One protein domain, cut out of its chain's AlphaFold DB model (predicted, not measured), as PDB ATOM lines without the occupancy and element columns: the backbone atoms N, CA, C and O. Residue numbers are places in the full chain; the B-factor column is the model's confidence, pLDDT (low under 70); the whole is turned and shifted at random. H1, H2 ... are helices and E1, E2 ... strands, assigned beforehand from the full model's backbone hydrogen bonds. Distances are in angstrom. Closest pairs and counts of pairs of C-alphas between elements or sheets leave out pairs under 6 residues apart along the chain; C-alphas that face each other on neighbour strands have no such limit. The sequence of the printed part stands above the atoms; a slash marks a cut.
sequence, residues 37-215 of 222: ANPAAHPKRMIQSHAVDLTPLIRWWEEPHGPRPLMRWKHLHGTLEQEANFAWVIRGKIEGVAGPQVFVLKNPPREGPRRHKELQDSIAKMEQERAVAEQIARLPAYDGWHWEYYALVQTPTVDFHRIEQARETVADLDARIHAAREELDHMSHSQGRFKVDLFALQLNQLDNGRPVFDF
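AT A GLANCE: This is residues 37 to 215 of the 222 residues of an uncharacterized protein of Verrucomicrobia bacterium (UniProt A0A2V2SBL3). A small closed barrel of five strands, E3, E4, E5, E9 and E8, makes a head, and a long arm of two helices running opposite ways, H2 and H3, reaches out from it to a strand hairpin, E6 and E7, at the far tip. A second hairpin, E1 and E2, and the short helix H1 lie at the barrel end. The printed part has 179 residues with three named helices and nine named strands, in the order E1 E2 H1 E3 E4 E5 H2 E6 E7 H3 E8 E9; the class is mixed, helices and strands. The barrel is mixed, and both two-stranded sheets are antiparallel. The whole is extended, with a radius of gyration of the C-alphas of 26.1 A and spans of 89 by 37 by 33 A, the arm making the length.

HOW THE PARTS SIT: E1, residues 44 to 47, and E2, residues 50 to 53, form an antiparallel hairpin, with N 45 and O 52 within hydrogen-bond range at 3.0 A. E3, residues 73 to 84, E4, residues 87 to 94, and E5, residues 100 to 106, form a meander, each strand the antiparallel neighbour of the one before; N 79 and O 91 are 2.9 A apart, N 90 and O 103 also 2.9 A. E9, residues 210 to 214, is parallel to E5, with N 106 and O 213 at 2.8 A. E8, residues 195 to 207, closes the barrel by staggered antiparallel pairing: its residues 195 to 201 pair with E3, N 198 and O 76 at 3.0 A, and its residues 201 to 207 with E9, N 203 and O 212 at 3.0 A. H1, residues 55 to 62, is on the barrel, with 7 pairs of C-alphas within 10 A. H2, residues 111 to 137, and H3, residues 160 to 187, are also on it. H2 and H3 touch at a shallow tilt of 24 degrees, opposite ways; their closest C-alphas, those of Ala 137 and Ile 163, are 4.9 A apart. E6, residues 142 to 148, and E7, residues 151 to 156, form an antiparallel hairpin, with N 146 and O 153 at 3.0 A, and are apart from the barrel's strands. In H1 and H3 every O i to N i+4 pair is within hydrogen-bond range; in H2, 22 of 23 are.

IN THESE COORDINATES: E1 begins at C-alpha 44, (-16.610, 12.955, -2.142). E3, 22.2 A long, bends by 100 degrees at residue 81, and E8, 21.7 A long, by 118 degrees at residue 204. H2 measures 37.0 A and ends at C-alpha 137, (-39.792, -31.604, 0.899); H3 measures 40.9 A. E9 ends at C-alpha 214, (-8.722, 8.307, -12.256).

THE WHOLE: The two C-alphas farthest apart, those of Tyr 149 and Asn 204, are 90.4 A apart. Residues 62 to 67 and 147 to 152 stand free. The printed part has no cut and no long link. Mean pLDDT of the printed part is 94.7, and no printed residue is under 70.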
ATOM      1  N   ALA A  37     -23.204   0.445  -9.099       70.19
ATOM      2  CA  ALA A  37     -23.085   1.061 -10.423       70.19
ATOM      3  C   ALA A  37     -23.931   2.346 -10.508       70.19
ATOM      4  O   ALA A  37     -24.777   2.486 -11.392       70.19
ATOM      5  N   ASN A  38     -23.753   3.248  -9.541       84.25
ATOM      6  CA  ASN A  38     -24.370   4.569  -9.533       84.25
ATOM      7  C   ASN A  38     -23.278   5.643  -9.556       84.25
ATOM      8  O   ASN A  38     -22.423   5.653  -8.661       84.25
ATOM      9  N   PRO A  39     -23.322   6.605 -10.494       85.19
ATOM     10  CA  PRO A  39     -22.386   7.724 -10.494       85.19
ATOM     11  C   PRO A  39     -22.403   8.540  -9.192       85.19
ATOM     12  O   PRO A  39     -21.391   9.166  -8.863       85.19
ATOM     13  N   ALA A  40     -23.503   8.494  -8.434       88.50
ATOM     14  CA  ALA A  40     -23.677   9.185  -7.163       88.50
ATOM     15  C   ALA A  40     -23.188   8.411  -5.923       88.50
ATOM     16  O   ALA A  40     -23.186   8.985  -4.838       88.50
ATOM     17  N   ALA A  41     -22.738   7.153  -6.049       87.56
ATOM     18  CA  ALA A  41     -22.356   6.327  -4.892       87.56
ATOM     19  C   ALA A  41     -21.194   6.919  -4.067       87.56
ATOM     20  O   ALA A  41     -21.127   6.750  -2.853       87.56
ATOM     21  N   HIS A  42     -20.288   7.662  -4.715       90.00
ATOM     22  CA  HIS A  42     -19.120   8.266  -4.069       90.00
ATOM     23  C   HIS A  42     -18.978   9.739  -4.477       90.00
ATOM     24  O   HIS A  42     -18.178  10.051  -5.367       90.00
ATOM     25  N   PRO A  43     -19.749  10.660  -3.866       93.06
ATOM     26  CA  PRO A  43     -19.740  12.067  -4.252       93.06
ATOM     27  C   PRO A  43     -18.481  12.797  -3.767       93.06
ATOM     28  O   PRO A  43     -18.050  13.744  -4.409       93.06
ATOM     29  N   LYS A  44     -17.844  12.355  -2.677       94.25
ATOM     30  CA  LYS A  44     -16.610  12.955  -2.142       94.25
ATOM     31  C   LYS A  44     -15.438  12.004  -2.333       94.25
ATOM     32  O   LYS A  44     -15.526  10.844  -1.938       94.25
ATOM     33  N   ARG A  45     -14.347  12.481  -2.938       93.50
ATOM     34  CA  ARG A  45     -13.173  11.656  -3.278       93.50
ATOM     35  C   ARG A  45     -11.869  12.407  -3.063       93.50
ATOM     36  O   ARG A  45     -11.851  13.629  -3.053       93.50
ATOM     37  N   MET A  46     -10.773  11.672  -2.939       93.94
ATOM     38  CA  MET A  46      -9.415  12.188  -2.807       93.94
ATOM     39  C   MET A  46      -8.627  11.916  -4.088       93.94
ATOM     40  O   MET A  46      -8.423  10.762  -4.463       93.94
ATOM     41  N   ILE A  47      -8.138  12.966  -4.746       92.88
ATOM     42  CA  ILE A  47      -7.222  12.865  -5.889       92.88
ATOM     43  C   ILE A  47      -5.932  13.583  -5.531       92.88
ATOM     44  O   ILE A  47      -5.953  14.779  -5.264       92.88
ATOM     45  N   GLN A  48      -4.808  12.861  -5.530       89.50
ATOM     46  CA  GLN A  48      -3.489  13.436  -5.223       89.50
ATOM     47  C   GLN A  48      -3.511  14.296  -3.940       89.50
ATOM     48  O   GLN A  48      -3.084  15.447  -3.948       89.50
ATOM     49  N   SER A  49      -4.081  13.758  -2.857       90.75
ATOM     50  CA  SER A  49      -4.247  14.442  -1.560       90.75
ATOM     51  C   SER A  49      -5.224  15.628  -1.529       90.75
ATOM     52  O   SER A  49      -5.327  16.288  -0.499       90.75
ATOM     53  N   HIS A  50      -5.980  15.882  -2.598       93.38
ATOM     54  CA  HIS A  50      -7.011  16.919  -2.636       93.38
ATOM     55  C   HIS A  50      -8.405  16.298  -2.566       93.38
ATOM     56  O   HIS A  50      -8.737  15.424  -3.371       93.38
ATOM     57  N   ALA A  51      -9.225  16.777  -1.631       94.31
ATOM     58  CA  ALA A  51     -10.632  16.413  -1.560       94.31
ATOM     59  C   ALA A  51     -11.407  17.116  -2.682       94.31
ATOM     60  O   ALA A  51     -11.314  18.331  -2.853       94.31
ATOM     61  N   VAL A  52     -12.180  16.348  -3.440       95.69
ATOM     62  CA  VAL A  52     -13.043  16.824  -4.518       95.69
ATOM     63  C   VAL A  52     -14.473  16.398  -4.218       95.69
ATOM     64  O   VAL A  52     -14.736  15.223  -3.959       95.69
ATOM     65  N   ASP A  53     -15.389  17.362  -4.270       96.38
ATOM     66  CA  ASP A  53     -16.827  17.140  -4.150       96.38
ATOM     67  C   ASP A  53     -17.476  17.155  -5.543       96.38
ATOM     68  O   ASP A  53     -17.459  18.163  -6.250       96.38
ATOM     69  N   LEU A  54     -18.029  16.011  -5.940       96.44
ATOM     70  CA  LEU A  54     -18.726  15.775  -7.200       96.44
ATOM     71  C   LEU A  54     -20.217  16.103  -7.120       96.44
ATOM     72  O   LEU A  54     -20.883  16.066  -8.151       96.44
ATOM     73  N   THR A  55     -20.754  16.453  -5.947       96.56
ATOM     74  CA  THR A  55     -22.181  16.774  -5.772       96.56
ATOM     75  C   THR A  55     -22.692  17.802  -6.793       96.56
ATOM     76  O   THR A  55     -23.749  17.566  -7.377       96.56
ATOM     77  N   PRO A  56     -21.969  18.904  -7.100       97.44
ATOM     78  CA  PRO A  56     -22.415  19.850  -8.124       97.44
ATOM     79  C   PRO A  56     -22.493  19.234  -9.527       97.44
ATOM     80  O   PRO A  56     -23.396  19.562 -10.290       97.44
ATOM     81  N   LEU A  57     -21.561  18.336  -9.867       96.94
ATOM     82  CA  LEU A  57     -21.546  17.636 -11.151       96.94
ATOM     83  C   LEU A  57     -22.680  16.619 -11.253       96.94
ATOM     84  O   LEU A  57     -23.316  16.548 -12.296       96.94
ATOM     85  N   ILE A  58     -22.948  15.873 -10.182       96.25
ATOM     86  CA  ILE A  58     -24.051  14.906 -10.128       96.25
ATOM     87  C   ILE A  58     -25.390  15.631 -10.306       96.25
ATOM     88  O   ILE A  58     -26.165  15.256 -11.178       96.25
ATOM     89  N   ARG A  59     -25.619  16.732  -9.576       96.38
ATOM     90  CA  ARG A  59     -26.834  17.550  -9.733       96.38
ATOM     91  C   ARG A  59     -26.973  18.126 -11.141       96.38
ATOM     92  O   ARG A  59     -28.053  18.084 -11.711       96.38
ATOM     93  N   TRP A  60     -25.880  18.640 -11.714       97.00
ATOM     94  CA  TRP A  60     -25.884  19.124 -13.098       97.00
ATOM     95  C   TRP A  60     -26.167  17.998 -14.101       97.00
ATOM     96  O   TRP A  60     -26.801  18.235 -15.117       97.00
ATOM     97  N   TRP A  61     -25.705  16.777 -13.842       95.62
ATOM     98  CA  TRP A  61     -25.959  15.632 -14.713       95.62
ATOM     99  C   TRP A  61     -27.424  15.178 -14.680       95.62
ATOM    100  O   TRP A  61     -27.981  14.844 -15.723       95.62
ATOM    101  N   GLU A  62     -28.044  15.186 -13.499       94.81
ATOM    102  CA  GLU A  62     -29.470  14.883 -13.321       94.81
ATOM    103  C   GLU A  62     -30.362  15.963 -13.945       94.81
ATOM    104  O   GLU A  62     -31.348  15.646 -14.609       94.81
ATOM    105  N   GLU A  63     -29.994  17.235 -13.769       96.44
ATOM    106  CA  GLU A  63     -30.769  18.376 -14.245       96.44
ATOM    107  C   GLU A  63     -29.855  19.452 -14.878       96.44
ATOM    108  O   GLU A  63     -29.471  20.425 -14.215       96.44
ATOM    109  N   PRO A  64     -29.478  19.305 -16.168       95.69
ATOM    110  CA  PRO A  64     -28.489  20.170 -16.812       95.69
ATOM    111  C   PRO A  64     -28.921  21.635 -16.910       95.69
ATOM    112  O   PRO A  64     -29.644  22.037 -17.819       95.69
ATOM    113  N   HIS A  65     -28.401  22.455 -15.997       95.81
ATOM    114  CA  HIS A  65     -28.640  23.894 -15.944       95.81
ATOM    115  C   HIS A  65     -27.328  24.673 -15.842       95.81
ATOM    116  O   HIS A  65     -26.503  24.432 -14.960       95.81
ATOM    117  N   GLY A  66     -27.145  25.650 -16.733       96.62
ATOM    118  CA  GLY A  66     -25.969  26.521 -16.733       96.62
ATOM    119  C   GLY A  66     -24.667  25.828 -17.167       96.62
ATOM    120  O   GLY A  66     -24.692  24.751 -17.776       96.62
ATOM    121  N   PRO A  67     -23.508  26.465 -16.912       97.50
ATOM    122  CA  PRO A  67     -22.217  25.908 -17.280       97.50
ATOM    123  C   PRO A  67     -21.918  24.662 -16.448       97.50
ATOM    124  O   PRO A  67     -22.070  24.646 -15.227       97.50
ATOM    125  N   ARG A  68     -21.436  23.621 -17.121       97.50
ATOM    126  CA  ARG A  68     -21.084  22.363 -16.478       97.50
ATOM    127  C   ARG A  68     -19.920  22.542 -15.486       97.50
ATOM    128  O   ARG A  68     -18.837  22.975 -15.895       97.50
ATOM    129  N   PRO A  69     -20.074  22.134 -14.214       97.69
ATOM    130  CA  PRO A  69     -18.967  22.112 -13.269       97.69
ATOM    131  C   PRO A  69     -18.000  20.962 -13.587       97.69
ATOM    132  O   PRO A  69     -18.371  19.963 -14.199       97.69
ATOM    133  N   LEU A  70     -16.747  21.079 -13.136       96.06
ATOM    134  CA  LEU A  70     -15.773  19.977 -13.168       96.06
ATOM    135  C   LEU A  70     -15.576  19.343 -14.566       96.06
ATOM    136  O   LEU A  70     -15.513  18.129 -14.699       96.06
ATOM    137  N   MET A  71     -15.408  20.157 -15.614       97.25
ATOM    138  CA  MET A  71     -15.335  19.750 -17.039       97.25
ATOM    139  C   MET A  71     -14.405  18.568 -17.391       97.25
ATOM    140  O   MET A  71     -14.599  17.900 -18.415       97.25
ATOM    141  N   ARG A  72     -13.368  18.326 -16.579       97.31
ATOM    142  CA  ARG A  72     -12.410  17.217 -16.750       97.31
ATOM    143  C   ARG A  72     -12.909  15.879 -16.208       97.31
ATOM    144  O   ARG A  72     -12.321  14.851 -16.523       97.31
ATOM    145  N   TRP A  73     -13.954  15.883 -15.395       97.50
ATOM    146  CA  TRP A  73     -14.609  14.678 -14.912       97.50
ATOM    147  C   TRP A  73     -15.599  14.208 -15.959       97.50
ATOM    148  O   TRP A  73     -16.470  14.973 -16.364       97.50
ATOM    149  N   LYS A  74     -15.439  12.970 -16.418       97.88
ATOM    150  CA  LYS A  74     -16.264  12.365 -17.463       97.88
ATOM    151  C   LYS A  74     -17.141  11.287 -16.862       97.88
ATOM    152  O   LYS A  74     -16.678  10.528 -16.009       97.88
ATOM    153  N   HIS A  75     -18.385  11.221 -17.316       97.56
ATOM    154  CA  HIS A  75     -19.236  10.064 -17.097       97.56
ATOM    155  C   HIS A  75     -18.730   8.900 -17.954       97.56
ATOM    156  O   HIS A  75     -18.515   9.036 -19.162       97.56
ATOM    157  N   LEU A  76     -18.469   7.771 -17.306       97.44
ATOM    158  CA  LEU A  76     -17.974   6.545 -17.908       97.44
ATOM    159  C   LEU A  76     -19.016   5.461 -17.688       97.44
ATOM    160  O   LEU A  76     -19.389   5.187 -16.547       97.44
ATOM    161  N   HIS A  77     -19.437   4.807 -18.766       96.94
ATOM    162  CA  HIS A  77     -20.373   3.696 -18.675       96.94
ATOM    163  C   HIS A  77     -19.928   2.534 -19.561       96.94
ATOM    164  O   HIS A  77     -19.536   2.730 -20.711       96.94
ATOM    165  N   GLY A  78     -19.982   1.304 -19.059       96.94
ATOM    166  CA  GLY A  78     -19.480   0.149 -19.794       96.94
ATOM    167  C   GLY A  78     -19.494  -1.147 -19.003       96.94
ATOM    168  O   GLY A  78     -20.227  -1.297 -18.030       96.94
ATOM    169  N   THR A  79     -18.660  -2.086 -19.432       97.38
ATOM    170  CA  THR A  79     -18.455  -3.377 -18.771       97.38
ATOM    171  C   THR A  79     -16.990  -3.573 -18.433       97.38
ATOM    172  O   THR A  79     -16.121  -3.302 -19.269       97.38
ATOM    173  N   LEU A  80     -16.726  -4.094 -17.237       97.31
ATOM    174  CA  LEU A  80     -15.392  -4.516 -16.830       97.31
ATOM    175  C   LEU A  80     -14.921  -5.685 -17.713       97.31
ATOM    176  O   LEU A  80     -15.584  -6.719 -17.780       97.31
ATOM    177  N   GLU A  81     -13.793  -5.516 -18.408       97.06
ATOM    178  CA  GLU A  81     -13.158  -6.589 -19.189       97.06
ATOM    179  C   GLU A  81     -12.035  -7.272 -18.413       97.06
ATOM    180  O   GLU A  81     -11.892  -8.489 -18.487       97.06
ATOM    181  N   GLN A  82     -11.235  -6.490 -17.685       97.00
ATOM    182  CA  GLN A  82     -10.086  -6.996 -16.942       97.00
ATOM    183  C   GLN A  82      -9.863  -6.197 -15.659       97.00
ATOM    184  O   GLN A  82      -9.872  -4.963 -15.673       97.00
ATOM    185  N   GLU A  83      -9.591  -6.914 -14.573       96.38
ATOM    186  CA  GLU A  83      -9.129  -6.356 -13.307       96.38
ATOM    187  C   GLU A  83      -7.609  -6.529 -13.184       96.38
ATOM    188  O   GLU A  83      -7.073  -7.627 -13.330       96.38
ATOM    189  N   ALA A  84      -6.907  -5.427 -12.937       93.94
ATOM    190  CA  ALA A  84      -5.499  -5.393 -12.566       93.94
ATOM    191  C   ALA A  84      -5.359  -4.737 -11.183       93.94
ATOM    192  O   ALA A  84      -6.235  -3.989 -10.752       93.94
ATOM    193  N   ASN A  85      -4.233  -4.968 -10.498       88.75
ATOM    194  CA  ASN A  85      -4.028  -4.607  -9.082       88.75
ATOM    195  C   ASN A  85      -4.495  -3.187  -8.676       88.75
ATOM    196  O   ASN A  85      -4.990  -2.995  -7.563       88.75
ATOM    197  N   PHE A  86      -4.353  -2.197  -9.563       92.50
ATOM    198  CA  PHE A  86      -4.751  -0.801  -9.317       92.50
ATOM    199  C   PHE A  86      -5.528  -0.168 -10.476       92.50
ATOM    200  O   PHE A  86      -5.686   1.056 -10.521       92.50
ATOM    201  N   ALA A  87      -5.980  -0.978 -11.432       96.81
ATOM    202  CA  ALA A  87      -6.640  -0.474 -12.621       96.81
ATOM    203  C   ALA A  87      -7.680  -1.451 -13.160       96.81
ATOM    204  O   ALA A  87      -7.504  -2.665 -13.108       96.81
ATOM    205  N   TRP A  88      -8.740  -0.907 -13.739       97.75
ATOM    206  CA  TRP A  88      -9.707  -1.661 -14.523       97.75
ATOM    207  C   TRP A  88      -9.574  -1.311 -15.996       97.75
ATOM    208  O   TRP A  88      -9.456  -0.139 -16.354       97.75
ATOM    209  N   VAL A  89      -9.642  -2.327 -16.850       98.00
ATOM    210  CA  VAL A  89      -9.834  -2.151 -18.290       98.00
ATOM    211  C   VAL A  89     -11.319  -2.292 -18.572       98.00
ATOM    212  O   VAL A  89     -11.921  -3.329 -18.286       98.00
ATOM    213  N   ILE A  90     -11.912  -1.237 -19.119       98.19
ATOM    214  CA  ILE A  90     -13.352  -1.143 -19.339       98.19
ATOM    215  C   ILE A  90     -13.596  -0.941 -20.828       98.19
ATOM    216  O   ILE A  90     -12.958  -0.098 -21.460       98.19
ATOM    217  N   ARG A  91     -14.557  -1.687 -21.375       98.25
ATOM    218  CA  ARG A  91     -15.137  -1.410 -22.690       98.25
ATOM    219  C   ARG A  91     -16.463  -0.701 -22.489       98.25
ATOM    220  O   ARG A  91     -17.367  -1.244 -21.858       98.25
ATOM    221  N   GLY A  92     -16.589   0.507 -23.017       97.75
ATOM    222  CA  GLY A  92     -17.745   1.347 -22.737       97.75
ATOM    223  C   GLY A  92     -17.768   2.621 -23.559       97.75
ATOM    224  O   GLY A  92     -16.951   2.785 -24.458       97.75
ATOM    225  N   LYS A  93     -18.683   3.537 -23.253       98.06
ATOM    226  CA  LYS A  93     -18.637   4.889 -23.814       98.06
ATOM    227  C   LYS A  93     -18.109   5.865 -22.774       98.06
ATOM    228  O   LYS A  93     -18.237   5.669 -21.564       98.06
ATOM    229  N   ILE A  94     -17.505   6.916 -23.301       98.12
ATOM    230  CA  ILE A  94     -16.935   8.022 -22.550       98.12
ATOM    231  C   ILE A  94     -17.730   9.253 -22.944       98.12
ATOM    232  O   ILE A  94     -17.954   9.507 -24.127       98.12
ATOM    233  N   GLU A  95     -18.148  10.028 -21.960       96.94
ATOM    234  CA  GLU A  95     -18.885  11.251 -22.211       96.94
ATOM    235  C   GLU A  95     -18.143  12.228 -23.141       96.94
ATOM    236  O   GLU A  95     -16.988  12.600 -22.906       96.94
ATOM    237  N   GLY A  96     -18.839  12.677 -24.189       96.12
ATOM    238  CA  GLY A  96     -18.296  13.579 -25.205       96.12
ATOM    239  C   GLY A  96     -17.437  12.895 -26.271       96.12
ATOM    240  O   GLY A  96     -16.924  13.584 -27.149       96.12
ATOM    241  N   VAL A  97     -17.288  11.567 -26.228       97.25
ATOM    242  CA  VAL A  97     -16.589  10.791 -27.257       97.25
ATOM    243  C   VAL A  97     -17.586   9.926 -28.024       97.25
ATOM    244  O   VAL A  97     -18.485   9.312 -27.447       97.25
ATOM    245  N   ALA A  98     -17.450   9.898 -29.349       97.12
ATOM    246  CA  ALA A  98     -18.343   9.137 -30.208       97.12
ATOM    247  C   ALA A  98     -18.009   7.637 -30.164       97.12
ATOM    248  O   ALA A  98     -16.898   7.226 -30.486       97.12
ATOM    249  N   GLY A  99     -19.014   6.821 -29.838       96.06
ATOM    250  CA  GLY A  99     -18.932   5.362 -29.908       96.06
ATOM    251  C   GLY A  99     -18.308   4.680 -28.681       96.06
ATOM    252  O   GLY A  99     -17.809   5.336 -27.765       96.06
ATOM    253  N   PRO A 100     -18.399   3.340 -28.616       96.94
ATOM    254  CA  PRO A 100     -17.765   2.556 -27.568       96.94
ATOM    255  C   PRO A 100     -16.263   2.377 -27.833       96.94
ATOM    256  O   PRO A 100     -15.846   2.104 -28.956       96.94
ATOM    257  N   GLN A 101     -15.455   2.453 -26.781       97.69
ATOM    258  CA  GLN A 101     -14.011   2.251 -26.819       97.69
ATOM    259  C   GLN A 101     -13.502   1.583 -25.539       97.69
ATOM    260  O   GLN A 101     -14.230   1.440 -24.555       97.69
ATOM    261  N   VAL A 102     -12.236   1.169 -25.559       98.12
ATOM    262  CA  VAL A 102     -11.558   0.603 -24.392       98.12
ATOM    263  C   VAL A 102     -10.770   1.700 -23.685       98.12
ATOM    264  O   VAL A 102     -10.030   2.449 -24.322       98.12
ATOM    265  N   PHE A 103     -10.920   1.792 -22.369       98.44
ATOM    266  CA  PHE A 103     -10.224   2.765 -21.532       98.44
ATOM    267  C   PHE A 103      -9.779   2.144 -20.209       98.44
ATOM    268  O   PHE A 103     -10.238   1.066 -19.823       98.44
ATOM    269  N   VAL A 104      -8.845   2.819 -19.539       98.31
ATOM    270  CA  VAL A 104      -8.261   2.360 -18.276       98.31
ATOM    271  C   VAL A 104      -8.731   3.263 -17.147       98.31
ATOM    272  O   VAL A 104      -8.590   4.480 -17.229       98.31
ATOM    273  N   LEU A 105      -9.268   2.672 -16.084       98.06
ATOM    274  CA  LEU A 105      -9.673   3.369 -14.869       98.06
ATOM    275  C   LEU A 105      -8.709   3.031 -13.733       98.06
ATOM    276  O   LEU A 105      -8.662   1.891 -13.287       98.06
ATOM    277  N   LYS A 106      -7.952   4.018 -13.258       97.25
ATOM    278  CA  LYS A 106      -7.082   3.921 -12.081       97.25
ATOM    279  C   LYS A 106      -7.882   4.092 -10.793       97.25
ATOM    280  O   LYS A 106      -8.878   4.815 -10.763       97.25
ATOM    281  N   ASN A 107      -7.391   3.444  -9.737       95.19
ATOM    282  CA  ASN A 107      -7.955   3.477  -8.383       95.19
ATOM    283  C   ASN A 107      -9.456   3.125  -8.317       95.19
ATOM    284  O   ASN A 107     -10.211   3.810  -7.630       95.19
ATOM    285  N   PRO A 108      -9.924   2.093  -9.038       95.50
ATOM    286  CA  PRO A 108     -11.348   1.812  -9.115       95.50
ATOM    287  C   PRO A 108     -11.925   1.325  -7.768       95.50
ATOM    288  O   PRO A 108     -11.194   0.754  -6.949       95.50
ATOM    289  N   PRO A 109     -13.237   1.505  -7.527       93.56
ATOM    290  CA  PRO A 109     -13.887   1.054  -6.298       93.56
ATOM    291  C   PRO A 109     -13.939  -0.481  -6.234       93.56
ATOM    292  O   PRO A 109     -14.632  -1.127  -7.011       93.56
ATOM    293  N   ARG A 110     -13.223  -1.092  -5.286       91.69
ATOM    294  CA  ARG A 110     -13.076  -2.562  -5.212       91.69
ATOM    295  C   ARG A 110     -14.311  -3.308  -4.710       91.69
ATOM    296  O   ARG A 110     -14.441  -4.504  -4.945       91.69
ATOM    297  N   GLU A 111     -15.199  -2.624  -3.999       91.38
ATOM    298  CA  GLU A 111     -16.347  -3.255  -3.339       91.38
ATOM    299  C   GLU A 111     -17.313  -3.879  -4.342       91.38
ATOM    300  O   GLU A 111     -17.863  -4.946  -4.082       91.38
ATOM    301  N   GLY A 112     -17.454  -3.258  -5.516       91.81
ATOM    302  CA  GLY A 112     -18.430  -3.673  -6.507       91.81
ATOM    303  C   GLY A 112     -18.177  -5.033  -7.136       91.81
ATOM    304  O   GLY A 112     -19.007  -5.926  -6.963       91.81
ATOM    305  N   PRO A 113     -17.043  -5.244  -7.823       93.50
ATOM    306  CA  PRO A 113     -16.721  -6.554  -8.378       93.50
ATOM    307  C   PRO A 113     -16.610  -7.641  -7.310       93.50
ATOM    308  O   PRO A 113     -16.994  -8.780  -7.558       93.50
ATOM    309  N   ARG A 114     -16.140  -7.293  -6.102       94.38
ATOM    310  CA  ARG A 114     -16.108  -8.235  -4.981       94.38
ATOM    311  C   ARG A 114     -17.518  -8.699  -4.614       94.38
ATOM    312  O   ARG A 114     -17.754  -9.901  -4.586       94.38
ATOM    313  N   ARG A 115     -18.454  -7.769  -4.393       94.56
ATOM    314  CA  ARG A 115     -19.855  -8.081  -4.075       94.56
ATOM    315  C   ARG A 115     -20.539  -8.848  -5.208       94.56
ATOM    316  O   ARG A 115     -21.253  -9.804  -4.939       94.56
ATOM    317  N   HIS A 116     -20.276  -8.478  -6.463       94.81
ATOM    318  CA  HIS A 116     -20.772  -9.193  -7.648       94.81
ATOM    319  C   HIS A 116     -20.360 -10.668  -7.625       94.81
ATOM    320  O   HIS A 116     -21.208 -11.550  -7.742       94.81
ATOM    321  N   LYS A 117     -19.074 -10.937  -7.381       95.38
ATOM    322  CA  LYS A 117     -18.543 -12.296  -7.267       95.38
ATOM    323  C   LYS A 117     -19.111 -13.046  -6.059       95.38
ATOM    324  O   LYS A 117     -19.527 -14.191  -6.196       95.38
ATOM    325  N   GLU A 118     -19.174 -12.397  -4.896       96.00
ATOM    326  CA  GLU A 118     -19.772 -12.972  -3.682       96.00
ATOM    327  C   GLU A 118     -21.229 -13.397  -3.918       96.00
ATOM    328  O   GLU A 118     -21.623 -14.484  -3.500       96.00
ATOM    329  N   LEU A 119     -22.019 -12.576  -4.619       95.88
ATOM    330  CA  LEU A 119     -23.398 -12.904  -4.977       95.88
ATOM    331  C   LEU A 119     -23.461 -14.124  -5.898       95.88
ATOM    332  O   LEU A 119     -24.222 -15.044  -5.603       95.88
ATOM    333  N   GLN A 120     -22.639 -14.173  -6.951       96.00
ATOM    334  CA  GLN A 120     -22.571 -15.325  -7.862       96.00
ATOM    335  C   GLN A 120     -22.251 -16.627  -7.116       96.00
ATOM    336  O   GLN A 120     -22.974 -17.616  -7.261       96.00
ATOM    337  N   ASP A 121     -21.218 -16.605  -6.273       96.81
ATOM    338  CA  ASP A 121     -20.805 -17.762  -5.478       96.81
ATOM    339  C   ASP A 121     -21.903 -18.160  -4.468       96.81
ATOM    340  O   ASP A 121     -22.189 -19.345  -4.269       96.81
ATOM    341  N   SER A 122     -22.569 -17.174  -3.853       96.56
ATOM    342  CA  SER A 122     -23.643 -17.417  -2.883       96.56
ATOM    343  C   SER A 122     -24.900 -18.017  -3.514       96.56
ATOM    344  O   SER A 122     -25.500 -18.907  -2.914       96.56
ATOM    345  N   ILE A 123     -25.281 -17.582  -4.721       97.31
ATOM    346  CA  ILE A 123     -26.440 -18.109  -5.450       97.31
ATOM    347  C   ILE A 123     -26.210 -19.584  -5.764       97.31
ATOM    348  O   ILE A 123     -27.061 -20.405  -5.436       97.31
ATOM    349  N   ALA A 124     -25.037 -19.936  -6.300       97.00
ATOM    350  CA  ALA A 124     -24.699 -21.326  -6.599       97.00
ATOM    351  C   ALA A 124     -24.771 -22.220  -5.346       97.00
ATOM    352  O   ALA A 124     -25.318 -23.324  -5.386       97.00
ATOM    353  N   LYS A 125     -24.275 -21.723  -4.205       97.94
ATOM    354  CA  LYS A 125     -24.356 -22.440  -2.927       97.94
ATOM    355  C   LYS A 125     -25.804 -22.606  -2.443       97.94
ATOM    356  O   LYS A 125     -26.190 -23.707  -2.058       97.94
ATOM    357  N   MET A 126     -26.605 -21.540  -2.476       98.25
ATOM    358  CA  MET A 126     -28.014 -21.587  -2.063       98.25
ATOM    359  C   MET A 126     -28.841 -22.503  -2.971       98.25
ATOM    360  O   MET A 126     -29.701 -23.224  -2.478       98.25
ATOM    361  N   GLU A 127     -28.562 -22.543  -4.276       98.12
ATOM    362  CA  GLU A 127     -29.207 -23.471  -5.213       98.12
ATOM    363  C   GLU A 127     -28.895 -24.936  -4.884       98.12
ATOM    364  O   GLU A 127     -29.786 -25.788  -4.940       98.12
ATOM    365  N   GLN A 128     -27.656 -25.232  -4.484       98.19
ATOM    366  CA  GLN A 128     -27.278 -26.568  -4.030       98.19
ATOM    367  C   GLN A 128     -28.019 -26.958  -2.740       98.19
ATOM    368  O   GLN A 128     -28.573 -28.055  -2.657       98.19
ATOM    369  N   GLU A 129     -28.059 -26.068  -1.743       97.75
ATOM    370  CA  GLU A 129     -28.794 -26.285  -0.486       97.75
ATOM    371  C   GLU A 129     -30.297 -26.475  -0.743       97.75
ATOM    372  O   GLU A 129     -30.918 -27.398  -0.207       97.75
ATOM    373  N   ARG A 130     -30.862 -25.661  -1.641       98.19
ATOM    374  CA  ARG A 130     -32.259 -25.736  -2.070       98.19
ATOM    375  C   ARG A 130     -32.573 -27.087  -2.698       98.19
ATOM    376  O   ARG A 130     -33.576 -27.691  -2.337       98.19
ATOM    377  N   ALA A 131     -31.722 -27.587  -3.595       98.25
ATOM    378  CA  ALA A 131     -31.923 -28.885  -4.237       98.25
ATOM    379  C   ALA A 131     -31.954 -30.042  -3.222       98.25
ATOM    380  O   ALA A 131     -32.763 -30.960  -3.362       98.25
ATOM    381  N   VAL A 132     -31.118 -29.989  -2.178       97.94
ATOM    382  CA  VAL A 132     -31.125 -30.986  -1.091       97.94
ATOM    383  C   VAL A 132     -32.408 -30.891  -0.262       97.94
ATOM    384  O   VAL A 132     -33.052 -31.909  -0.007       97.94
ATOM    385  N   ALA A 133     -32.812 -29.681   0.138       97.62
ATOM    386  CA  ALA A 133     -34.050 -29.474   0.889       97.62
ATOM    387  C   ALA A 133     -35.285 -29.896   0.072       97.62
ATOM    388  O   ALA A 133     -36.198 -30.530   0.601       97.62
ATOM    389  N   GLU A 134     -35.281 -29.641  -1.236       98.06
ATOM    390  CA  GLU A 134     -36.362 -30.009  -2.146       98.06
ATOM    391  C   GLU A 134     -36.560 -31.531  -2.237       98.06
ATOM    392  O   GLU A 134     -37.698 -32.001  -2.281       98.06
ATOM    393  N   GLN A 135     -35.483 -32.325  -2.198       97.94
ATOM    394  CA  GLN A 135     -35.591 -33.789  -2.162       97.94
ATOM    395  C   GLN A 135     -36.350 -34.284  -0.924       97.94
ATOM    396  O   GLN A 135     -37.161 -35.203  -1.031       97.94
ATOM    397  N   ILE A 136     -36.128 -33.657   0.235       97.56
ATOM    398  CA  ILE A 136     -36.819 -33.989   1.489       97.56
ATOM    399  C   ILE A 136     -38.263 -33.471   1.458       97.56
ATOM    400  O   ILE A 136     -39.187 -34.192   1.824       97.56
ATOM    401  N   ALA A 137     -38.478 -32.247   0.970       96.69
ATOM    402  CA  ALA A 137     -39.792 -31.604   0.899       96.69
ATOM    403  C   ALA A 137     -40.800 -32.350  -0.000       96.69
ATOM    404  O   ALA A 137     -42.016 -32.217   0.186       96.69
ATOM    405  N   ARG A 138     -40.295 -33.128  -0.972       96.94
ATOM    406  CA  ARG A 138     -41.082 -33.981  -1.878       96.94
ATOM    407  C   ARG A 138     -41.569 -35.285  -1.242       96.94
ATOM    408  O   ARG A 138     -42.426 -35.941  -1.834       96.94
ATOM    409  N   LEU A 139     -41.045 -35.679  -0.081       95.56
ATOM    410  CA  LEU A 139     -41.527 -36.868   0.622       95.56
ATOM    411  C   LEU A 139     -42.978 -36.656   1.102       95.56
ATOM    412  O   LEU A 139     -43.387 -35.522   1.378       95.56
ATOM    413  N   PRO A 140     -43.785 -37.726   1.198       95.19
ATOM    414  CA  PRO A 140     -45.140 -37.621   1.715       95.19
ATOM    415  C   PRO A 140     -45.105 -37.252   3.203       95.19
ATOM    416  O   PRO A 140     -44.555 -37.972   4.033       95.19
ATOM    417  N   ALA A 141     -45.710 -36.113   3.541       93.19
ATOM    418  CA  ALA A 141     -45.846 -35.663   4.926       93.19
ATOM    419  C   ALA A 141     -46.900 -36.482   5.701       93.19
ATOM    420  O   ALA A 141     -46.832 -36.582   6.921       93.19
ATOM    421  N   TYR A 142     -47.845 -37.106   4.993       92.69
ATOM    422  CA  TYR A 142     -48.917 -37.914   5.571       92.69
ATOM    423  C   TYR A 142     -48.978 -39.287   4.896       92.69
ATOM    424  O   TYR A 142     -48.834 -39.370   3.676       92.69
ATOM    425  N   ASP A 143     -49.252 -40.340   5.671       86.19
ATOM    426  CA  ASP A 143     -49.338 -41.733   5.188       86.19
ATOM    427  C   ASP A 143     -50.648 -42.036   4.431       86.19
ATOM    428  O   ASP A 143     -50.853 -43.135   3.917       86.19
ATOM    429  N   GLY A 144     -51.539 -41.047   4.332       83.44
ATOM    430  CA  GLY A 144     -52.818 -41.139   3.641       83.44
ATOM    431  C   GLY A 144     -53.985 -40.726   4.527       83.44
ATOM    432  O   GLY A 144     -53.808 -40.183   5.617       83.44
ATOM    433  N   TRP A 145     -55.190 -40.965   4.017       81.94
ATOM    434  CA  TRP A 145     -56.432 -40.756   4.751       81.94
ATOM    435  C   TRP A 145     -56.932 -42.084   5.308       81.94
ATOM    436  O   TRP A 145     -57.020 -43.070   4.573       81.94
ATOM    437  N   HIS A 146     -57.336 -42.098   6.570       82.75
ATOM    438  CA  HIS A 146     -57.999 -43.237   7.195       82.75
ATOM    439  C   HIS A 146     -59.220 -42.769   7.987       82.75
ATOM    440  O   HIS A 146     -59.363 -41.599   8.345       82.75
ATOM    441  N   TRP A 147     -60.153 -43.692   8.206       82.75
ATOM    442  CA  TRP A 147     -61.354 -43.433   8.992       82.75
ATOM    443  C   TRP A 147     -61.087 -43.747  10.465       82.75
ATOM    444  O   TRP A 147     -60.772 -44.885  10.807       82.75
ATOM    445  N   GLU A 148     -61.272 -42.760  11.340       82.31
ATOM    446  CA  GLU A 148     -61.293 -42.935  12.795       82.31
ATOM    447  C   GLU A 148     -62.670 -42.555  13.324       82.31
ATOM    448  O   GLU A 148     -63.066 -41.414  13.133       82.31
ATOM    449  N   TYR A 149     -63.363 -43.502  13.980       78.88
ATOM    450  CA  TYR A 149     -64.661 -43.453  14.694       78.88
ATOM    451  C   TYR A 149     -65.784 -42.511  14.186       78.88
ATOM    452  O   TYR A 149     -66.914 -42.972  14.056       78.88
ATOM    453  N   TYR A 150     -65.524 -41.236  13.891       83.25
ATOM    454  CA  TYR A 150     -66.481 -40.253  13.373       83.25
ATOM    455  C   TYR A 150     -65.929 -39.301  12.288       83.25
ATOM    456  O   TYR A 150     -66.660 -38.408  11.862       83.25
ATOM    457  N   ALA A 151     -64.678 -39.440  11.826       83.81
ATOM    458  CA  ALA A 151     -64.092 -38.534  10.832       83.81
ATOM    459  C   ALA A 151     -63.026 -39.195   9.941       83.81
ATOM    460  O   ALA A 151     -62.404 -40.194  10.301       83.81
ATOM    461  N   LEU A 152     -62.813 -38.593   8.768       87.19
ATOM    462  CA  LEU A 152     -61.675 -38.875   7.901       87.19
ATOM    463  C   LEU A 152     -60.478 -38.048   8.400       87.19
ATOM    464  O   LEU A 152     -60.559 -36.820   8.446       87.19
ATOM    465  N   VAL A 153     -59.392 -38.712   8.792       88.12
ATOM    466  CA  VAL A 153     -58.200 -38.090   9.392       88.12
ATOM    467  C   VAL A 153     -56.969 -38.419   8.541       88.12
ATOM    468  O   VAL A 153     -56.942 -39.440   7.858       88.12
ATOM    469  N   GLN A 154     -55.961 -37.540   8.548       88.06
ATOM    470  CA  GLN A 154     -54.639 -37.823   7.979       88.06
ATOM    471  C   GLN A 154     -53.649 -38.150   9.095       88.06
ATOM    472  O   GLN A 154     -53.512 -37.370  10.039       88.06
ATOM    473  N   THR A 155     -52.925 -39.265   8.971       89.06
ATOM    474  CA  THR A 155     -51.825 -39.585   9.895       89.06
ATOM    475  C   THR A 155     -50.526 -38.960   9.387       89.06
ATOM    476  O   THR A 155     -50.149 -39.234   8.245       89.06
ATOM    477  N   PRO A 156     -49.835 -38.122  10.181       92.81
ATOM    478  CA  PRO A 156     -48.511 -37.625   9.821       92.81
ATOM    479  C   PRO A 156     -47.500 -38.775   9.788       92.81
ATOM    480  O   PRO A 156     -47.544 -39.667  10.635       92.81
ATOM    481  N   THR A 157     -46.568 -38.739   8.839       94.00
ATOM    482  CA  THR A 157     -45.468 -39.712   8.790       94.00
ATOM    483  C   THR A 157     -44.476 -39.480   9.932       94.00
ATOM    484  O   THR A 157     -44.444 -38.412  10.550       94.00
ATOM    485  N   VAL A 158     -43.602 -40.459  10.192       93.56
ATOM    486  CA  VAL A 158     -42.511 -40.324  11.184       93.56
ATOM    487  C   VAL A 158     -41.609 -39.118  10.874       93.56
ATOM    488  O   VAL A 158     -41.114 -38.459  11.785       93.56
ATOM    489  N   ASP A 159     -41.452 -38.789   9.590       94.81
ATOM    490  CA  ASP A 159     -40.641 -37.673   9.102       94.81
ATOM    491  C   ASP A 159     -41.434 -36.363   8.916       94.81
ATOM    492  O   ASP A 159     -40.875 -35.389   8.409       94.81
ATOM    493  N   PHE A 160     -42.707 -36.286   9.329       94.06
ATOM    494  CA  PHE A 160     -43.585 -35.132   9.079       94.06
ATOM    495  C   PHE A 160     -42.921 -33.779   9.384       94.06
ATOM    496  O   PHE A 160     -42.859 -32.905   8.521       94.06
ATOM    497  N   HIS A 161     -42.354 -33.620  10.585       94.56
ATOM    498  CA  HIS A 161     -41.700 -32.370  10.987       94.56
ATOM    499  C   HIS A 161     -40.493 -32.020  10.115       94.56
ATOM    500  O   HIS A 161     -40.287 -30.855   9.786       94.56
ATOM    501  N   ARG A 162     -39.711 -33.026   9.714       96.00
ATOM    502  CA  ARG A 162     -38.550 -32.847   8.839       96.00
ATOM    503  C   ARG A 162     -38.980 -32.402   7.440       96.00
ATOM    504  O   ARG A 162     -38.313 -31.564   6.841       96.00
ATOM    505  N   ILE A 163     -40.082 -32.951   6.930       96.56
ATOM    506  CA  ILE A 163     -40.639 -32.611   5.615       96.56
ATOM    507  C   ILE A 163     -41.197 -31.186   5.620       96.56
ATOM    508  O   ILE A 163     -40.886 -30.412   4.715       96.56
ATOM    509  N   GLU A 164     -41.961 -30.808   6.646       95.94
ATOM    510  CA  GLU A 164     -42.483 -29.442   6.785       95.94
ATOM    511  C   GLU A 164     -41.353 -28.415   6.941       95.94
ATOM    512  O   GLU A 164     -41.321 -27.424   6.213       95.94
ATOM    513  N   GLN A 165     -40.350 -28.695   7.781       96.12
ATOM    514  CA  GLN A 165     -39.175 -27.828   7.910       96.12
ATOM    515  C   GLN A 165     -38.412 -27.694   6.581       96.12
ATOM    516  O   GLN A 165     -37.928 -26.612   6.242       96.12
ATOM    517  N   ALA A 166     -38.309 -28.774   5.799       96.88
ATOM    518  CA  ALA A 166     -37.682 -28.725   4.482       96.88
ATOM    519  C   ALA A 166     -38.475 -27.847   3.499       96.88
ATOM    520  O   ALA A 166     -37.864 -27.109   2.731       96.88
ATOM    521  N   ARG A 167     -39.815 -27.862   3.546       97.50
ATOM    522  CA  ARG A 167     -40.672 -26.978   2.731       97.50
ATOM    523  C   ARG A 167     -40.474 -25.507   3.087       97.50
ATOM    524  O   ARG A 167     -40.303 -24.690   2.186       97.50
ATOM    525  N   GLU A 168     -40.442 -25.182   4.378       96.06
ATOM    526  CA  GLU A 168     -40.149 -23.821   4.848       96.06
ATOM    527  C   GLU A 168     -38.750 -23.367   4.409       96.06
ATOM    528  O   GLU A 168     -38.585 -22.263   3.895       96.06
ATOM    529  N   THR A 169     -37.756 -24.255   4.526       96.00
ATOM    530  CA  THR A 169     -36.375 -23.988   4.090       96.00
ATOM    531  C   THR A 169     -36.296 -23.710   2.587       96.00
ATOM    532  O   THR A 169     -35.599 -22.787   2.177       96.00
ATOM    533  N   VAL A 170     -37.016 -24.471   1.752       98.06
ATOM    534  CA  VAL A 170     -37.068 -24.221   0.300       98.06
ATOM    535  C   VAL A 170     -37.657 -22.841   0.010       98.06
ATOM    536  O   VAL A 170     -37.084 -22.107  -0.790       98.06
ATOM    537  N   ALA A 171     -38.750 -22.465   0.681       96.31
ATOM    538  CA  ALA A 171     -39.383 -21.162   0.490       96.31
ATOM    539  C   ALA A 171     -38.465 -19.989   0.895       96.31
ATOM    540  O   ALA A 171     -38.389 -18.998   0.166       96.31
ATOM    541  N   ASP A 172     -37.735 -20.105   2.012       96.94
ATOM    542  CA  ASP A 172     -36.736 -19.106   2.432       96.94
ATOM    543  C   ASP A 172     -35.589 -18.985   1.418       96.94
ATOM    544  O   ASP A 172     -35.226 -17.883   0.997       96.94
ATOM    545  N   LEU A 173     -35.041 -20.121   0.974       96.50
ATOM    546  CA  LEU A 173     -33.968 -20.144  -0.017       96.50
ATOM    547  C   LEU A 173     -34.416 -19.550  -1.355       96.50
ATOM    548  O   LEU A 173     -33.659 -18.785  -1.947       96.50
ATOM    549  N   ASP A 174     -35.638 -19.837  -1.809       98.06
ATOM    550  CA  ASP A 174     -36.202 -19.249  -3.027       98.06
ATOM    551  C   ASP A 174     -36.277 -17.718  -2.937       98.06
ATOM    552  O   ASP A 174     -35.832 -17.020  -3.853       98.06
ATOM    553  N   ALA A 175     -36.751 -17.181  -1.808       96.25
ATOM    554  CA  ALA A 175     -36.802 -15.738  -1.582       96.25
ATOM    555  C   ALA A 175     -35.400 -15.098  -1.585       96.25
ATOM    556  O   ALA A 175     -35.186 -14.048  -2.197       96.25
ATOM    557  N   ARG A 176     -34.417 -15.743  -0.945       96.12
ATOM    558  CA  ARG A 176     -33.031 -15.249  -0.879       96.12
ATOM    559  C   ARG A 176     -32.309 -15.325  -2.221       96.12
ATOM    560  O   ARG A 176     -31.590 -14.390  -2.571       96.12
ATOM    561  N   ILE A 177     -32.506 -16.405  -2.978       97.00
ATOM    562  CA  ILE A 177     -31.967 -16.553  -4.337       97.00
ATOM    563  C   ILE A 177     -32.553 -15.473  -5.247       97.00
ATOM    564  O   ILE A 177     -31.806 -14.858  -6.005       97.00
ATOM    565  N   HIS A 178     -33.860 -15.209  -5.155       96.75
ATOM    566  CA  HIS A 178     -34.506 -14.148  -5.926       96.75
ATOM    567  C   HIS A 178     -33.890 -12.778  -5.629       96.75
ATOM    568  O   HIS A 178     -33.412 -12.119  -6.547       96.75
ATOM    569  N   ALA A 179     -33.808 -12.394  -4.351       95.19
ATOM    570  CA  ALA A 179     -33.223 -11.117  -3.946       95.19
ATOM    571  C   ALA A 179     -31.755 -10.972  -4.393       95.19
ATOM    572  O   ALA A 179     -31.345  -9.917  -4.877       95.19
ATOM    573  N   ALA A 180     -30.958 -12.041  -4.280       95.81
ATOM    574  CA  ALA A 180     -29.568 -12.038  -4.731       95.81
ATOM    575  C   ALA A 180     -29.446 -11.887  -6.258       95.81
ATOM    576  O   ALA A 180     -28.544 -11.200  -6.734       95.81
ATOM    577  N   ARG A 181     -30.350 -12.508  -7.029       96.00
ATOM    578  CA  ARG A 181     -30.405 -12.363  -8.492       96.00
ATOM    579  C   ARG A 181     -30.823 -10.956  -8.907       96.00
ATOM    580  O   ARG A 181     -30.190 -10.405  -9.795       96.00
ATOM    581  N   GLU A 182     -31.801 -10.351  -8.237       94.81
ATOM    582  CA  GLU A 182     -32.189  -8.955  -8.486       94.81
ATOM    583  C   GLU A 182     -31.019  -7.989  -8.240       94.81
ATOM    584  O   GLU A 182     -30.728  -7.128  -9.073       94.81
ATOM    585  N   GLU A 183     -30.291  -8.158  -7.129       93.19
ATOM    586  CA  GLU A 183     -29.085  -7.368  -6.848       93.19
ATOM    587  C   GLU A 183     -28.020  -7.582  -7.939       93.19
ATOM    588  O   GLU A 183     -27.441  -6.618  -8.452       93.19
ATOM    589  N   LEU A 184     -27.799  -8.835  -8.351       94.56
ATOM    590  CA  LEU A 184     -26.847  -9.177  -9.403       94.56
ATOM    591  C   LEU A 184     -27.236  -8.571 -10.758       94.56
ATOM    592  O   LEU A 184     -26.353  -8.079 -11.464       94.56
ATOM    593  N   ASP A 185     -28.520  -8.562 -11.109       93.94
ATOM    594  CA  ASP A 185     -29.048  -7.986 -12.350       93.94
ATOM    595  C   ASP A 185     -28.839  -6.470 -12.398       93.94
ATOM    596  O   ASP A 185     -28.457  -5.925 -13.435       93.94
ATOM    597  N   HIS A 186     -28.982  -5.775 -11.267       91.88
ATOM    598  CA  HIS A 186     -28.658  -4.348 -11.179       91.88
ATOM    599  C   HIS A 186     -27.162  -4.053 -11.366       91.88
ATOM    600  O   HIS A 186     -26.792  -3.003 -11.905       91.88
ATOM    601  N   MET A 187     -26.295  -4.970 -10.933       93.94
ATOM    602  CA  MET A 187     -24.837  -4.845 -11.038       93.94
ATOM    603  C   MET A 187     -24.269  -5.393 -12.351       93.94
ATOM    604  O   MET A 187     -23.100  -5.145 -12.662       93.94
ATOM    605  N   SER A 188     -25.057  -6.143 -13.117       94.12
ATOM    606  CA  SER A 188     -24.603  -6.851 -14.311       94.12
ATOM    607  C   SER A 188     -25.092  -6.188 -15.591       94.12
ATOM    608  O   SER A 188     -26.143  -5.558 -15.662       94.12
ATOM    609  N   HIS A 189     -24.311  -6.342 -16.652       92.38
ATOM    610  CA  HIS A 189     -24.791  -6.116 -18.006       92.38
ATOM    611  C   HIS A 189     -25.463  -7.385 -18.552       92.38
ATOM    612  O   HIS A 189     -25.351  -8.454 -17.957       92.38
ATOM    613  N   SER A 190     -26.095  -7.305 -19.725       87.94
ATOM    614  CA  SER A 190     -26.831  -8.423 -20.347       87.94
ATOM    615  C   SER A 190     -26.001  -9.696 -20.575       87.94
ATOM    616  O   SER A 190     -26.557 -10.767 -20.780       87.94
ATOM    617  N   GLN A 191     -24.670  -9.593 -20.534       89.81
ATOM    618  CA  GLN A 191     -23.729 -10.711 -20.649       89.81
ATOM    619  C   GLN A 191     -23.253 -11.266 -19.289       89.81
ATOM    620  O   GLN A 191     -22.268 -11.998 -19.252       89.81
ATOM    621  N   GLY A 192     -23.861 -10.862 -18.167       91.38
ATOM    622  CA  GLY A 192     -23.454 -11.275 -16.814       91.38
ATOM    623  C   GLY A 192     -22.131 -10.668 -16.327       91.38
ATOM    624  O   GLY A 192     -21.604 -11.064 -15.289       91.38
ATOM    625  N   ARG A 193     -21.565  -9.711 -17.075       95.06
ATOM    626  CA  ARG A 193     -20.346  -8.979 -16.694       95.06
ATOM    627  C   ARG A 193     -20.685  -7.803 -15.792       95.06
ATOM    628  O   ARG A 193     -21.713  -7.164 -15.999       95.06
ATOM    629  N   PHE A 194     -19.780  -7.461 -14.877       95.94
ATOM    630  CA  PHE A 194     -19.934  -6.303 -14.000       95.94
ATOM    631  C   PHE A 194     -20.087  -5.004 -14.808       95.94
ATOM    632  O   PHE A 194     -19.235  -4.651 -15.638       95.94
ATOM    633  N   LYS A 195     -21.200  -4.309 -14.572       96.38
ATOM    634  CA  LYS A 195     -21.534  -3.016 -15.163       96.38
ATOM    635  C   LYS A 195     -20.758  -1.921 -14.436       96.38
ATOM    636  O   LYS A 195     -20.769  -1.838 -13.213       96.38
ATOM    637  N   VAL A 196     -20.127  -1.044 -15.205       96.25
ATOM    638  CA  VAL A 196     -19.474   0.163 -14.696       96.25
ATOM    639  C   VAL A 196     -20.303   1.371 -15.104       96.25
ATOM    640  O   VAL A 196     -20.647   1.505 -16.277       96.25
ATOM    641  N   ASP A 197     -20.614   2.234 -14.144       96.00
ATOM    642  CA  ASP A 197     -21.364   3.474 -14.340       96.00
ATOM    643  C   ASP A 197     -20.920   4.485 -13.272       96.00
ATOM    644  O   ASP A 197     -21.284   4.369 -12.101       96.00
ATOM    645  N   LEU A 198     -20.007   5.392 -13.638       96.44
ATOM    646  CA  LEU A 198     -19.354   6.295 -12.686       96.44
ATOM    647  C   LEU A 198     -18.793   7.562 -13.334       96.44
ATOM    648  O   LEU A 198     -18.519   7.607 -14.529       96.44
ATOM    649  N   PHE A 199     -18.547   8.589 -12.522       97.25
ATOM    650  CA  PHE A 199     -17.686   9.710 -12.903       97.25
ATOM    651  C   PHE A 199     -16.218   9.402 -12.610       97.25
ATOM    652  O   PHE A 199     -15.915   8.840 -11.559       97.25
ATOM    653  N   ALA A 200     -15.302   9.820 -13.483       97.50
ATOM    654  CA  ALA A 200     -13.862   9.762 -13.225       97.50
ATOM    655  C   ALA A 200     -13.115  10.933 -13.876       97.50
ATOM    656  O   ALA A 200     -13.542  11.482 -14.894       97.50
ATOM    657  N   LEU A 201     -11.982  11.317 -13.291       97.69
ATOM    658  CA  LEU A 201     -11.140  12.399 -13.784       97.69
ATOM    659  C   LEU A 201     -10.359  11.941 -15.018       97.69
ATOM    660  O   LEU A 201      -9.573  11.001 -14.947       97.69
ATOM    661  N   GLN A 202     -10.509  12.644 -16.139       97.88
ATOM    662  CA  GLN A 202      -9.702  12.403 -17.331       97.88
ATOM    663  C   GLN A 202      -8.255  12.866 -17.116       97.88
ATOM    664  O   GLN A 202      -7.976  14.060 -16.915       97.88
ATOM    665  N   LEU A 203      -7.319  11.922 -17.215       96.62
ATOM    666  CA  LEU A 203      -5.891  12.207 -17.207       96.62
ATOM    667  C   LEU A 203      -5.405  12.448 -18.641       96.62
ATOM    668  O   LEU A 203      -5.867  11.814 -19.587       96.62
ATOM    669  N   ASN A 204      -4.419  13.330 -18.807       96.38
ATOM    670  CA  ASN A 204      -3.735  13.534 -20.091       96.38
ATOM    671  C   ASN A 204      -2.666  12.442 -20.289       96.38
ATOM    672  O   ASN A 204      -1.492  12.737 -20.493       96.38
ATOM    673  N   GLN A 205      -3.060  11.181 -20.113       97.38
ATOM    674  CA  GLN A 205      -2.194  10.005 -20.167       97.38
ATOM    675  C   GLN A 205      -2.831   8.943 -21.061       97.38
ATOM    676  O   GLN A 205      -4.057   8.802 -21.100       97.38
ATOM    677  N   LEU A 206      -1.980   8.178 -21.739       97.75
ATOM    678  CA  LEU A 206      -2.363   6.991 -22.493       97.75
ATOM    679  C   LEU A 206      -1.645   5.777 -21.898       97.75
ATOM    680  O   LEU A 206      -0.457   5.856 -21.599       97.75
ATOM    681  N   ASP A 207      -2.355   4.663 -21.757       97.06
ATOM    682  CA  ASP A 207      -1.798   3.361 -21.381       97.06
ATOM    683  C   ASP A 207      -2.052   2.378 -22.526       97.06
ATOM    684  O   ASP A 207      -3.202   2.082 -22.855       97.06
ATOM    685  N   ASN A 208      -0.989   1.940 -23.205       96.38
ATOM    686  CA  ASN A 208      -1.079   1.142 -24.436       96.38
ATOM    687  C   ASN A 208      -2.033   1.756 -25.486       96.38
ATOM    688  O   ASN A 208      -2.848   1.064 -26.097       96.38
ATOM    689  N   GLY A 209      -1.976   3.084 -25.644       97.19
ATOM    690  CA  GLY A 209      -2.838   3.843 -26.560       97.19
ATOM    691  C   GLY A 209      -4.274   4.075 -26.069       97.19
ATOM    692  O   GLY A 209      -5.067   4.675 -26.789       97.19
ATOM    693  N   ARG A 210      -4.628   3.635 -24.855       97.75
ATOM    694  CA  ARG A 210      -5.970   3.795 -24.271       97.75
ATOM    695  C   ARG A 210      -6.006   5.007 -23.341       97.75
ATOM    696  O   ARG A 210      -5.062   5.180 -22.569       97.75
ATOM    697  N   PRO A 211      -7.069   5.828 -23.352       98.19
ATOM    698  CA  PRO A 211      -7.177   6.941 -22.421       98.19
ATOM    699  C   PRO A 211      -7.305   6.443 -20.984       98.19
ATOM    700  O   PRO A 211      -7.980   5.446 -20.707       98.19
ATOM    701  N   VAL A 212      -6.646   7.165 -20.082       98.06
ATOM    702  CA  VAL A 212      -6.603   6.844 -18.659       98.06
ATOM    703  C   VAL A 212      -7.478   7.816 -17.876       98.06
ATOM    704  O   VAL A 212      -7.385   9.036 -18.027       98.06
ATOM    705  N   PHE A 213      -8.292   7.261 -16.989       98.06
ATOM    706  CA  PHE A 213      -9.132   7.983 -16.049       98.06
ATOM    707  C   PHE A 213      -8.731   7.627 -14.622       98.06
ATOM    708  O   PHE A 213      -8.243   6.528 -14.374       98.06
ATOM    709  N   ASP A 214      -8.938   8.541 -13.683       97.50
ATOM    710  CA  ASP A 214      -8.722   8.307 -12.256       97.50
ATOM    711  C   ASP A 214     -10.048   8.439 -11.516       97.50
ATOM    712  O   ASP A 214     -10.707   9.481 -11.577       97.50
ATOM    713  N   PHE A 215     -10.460   7.376 -10.833       96.25
ATOM    714  CA  PHE A 215     -11.637   7.423  -9.974       96.25
ATOM    715  C   PHE A 215     -11.394   8.308  -8.739       96.25
ATOM    716  O   PHE A 215     -12.335   8.946  -8.258       96.25
TER     717      PHE A 215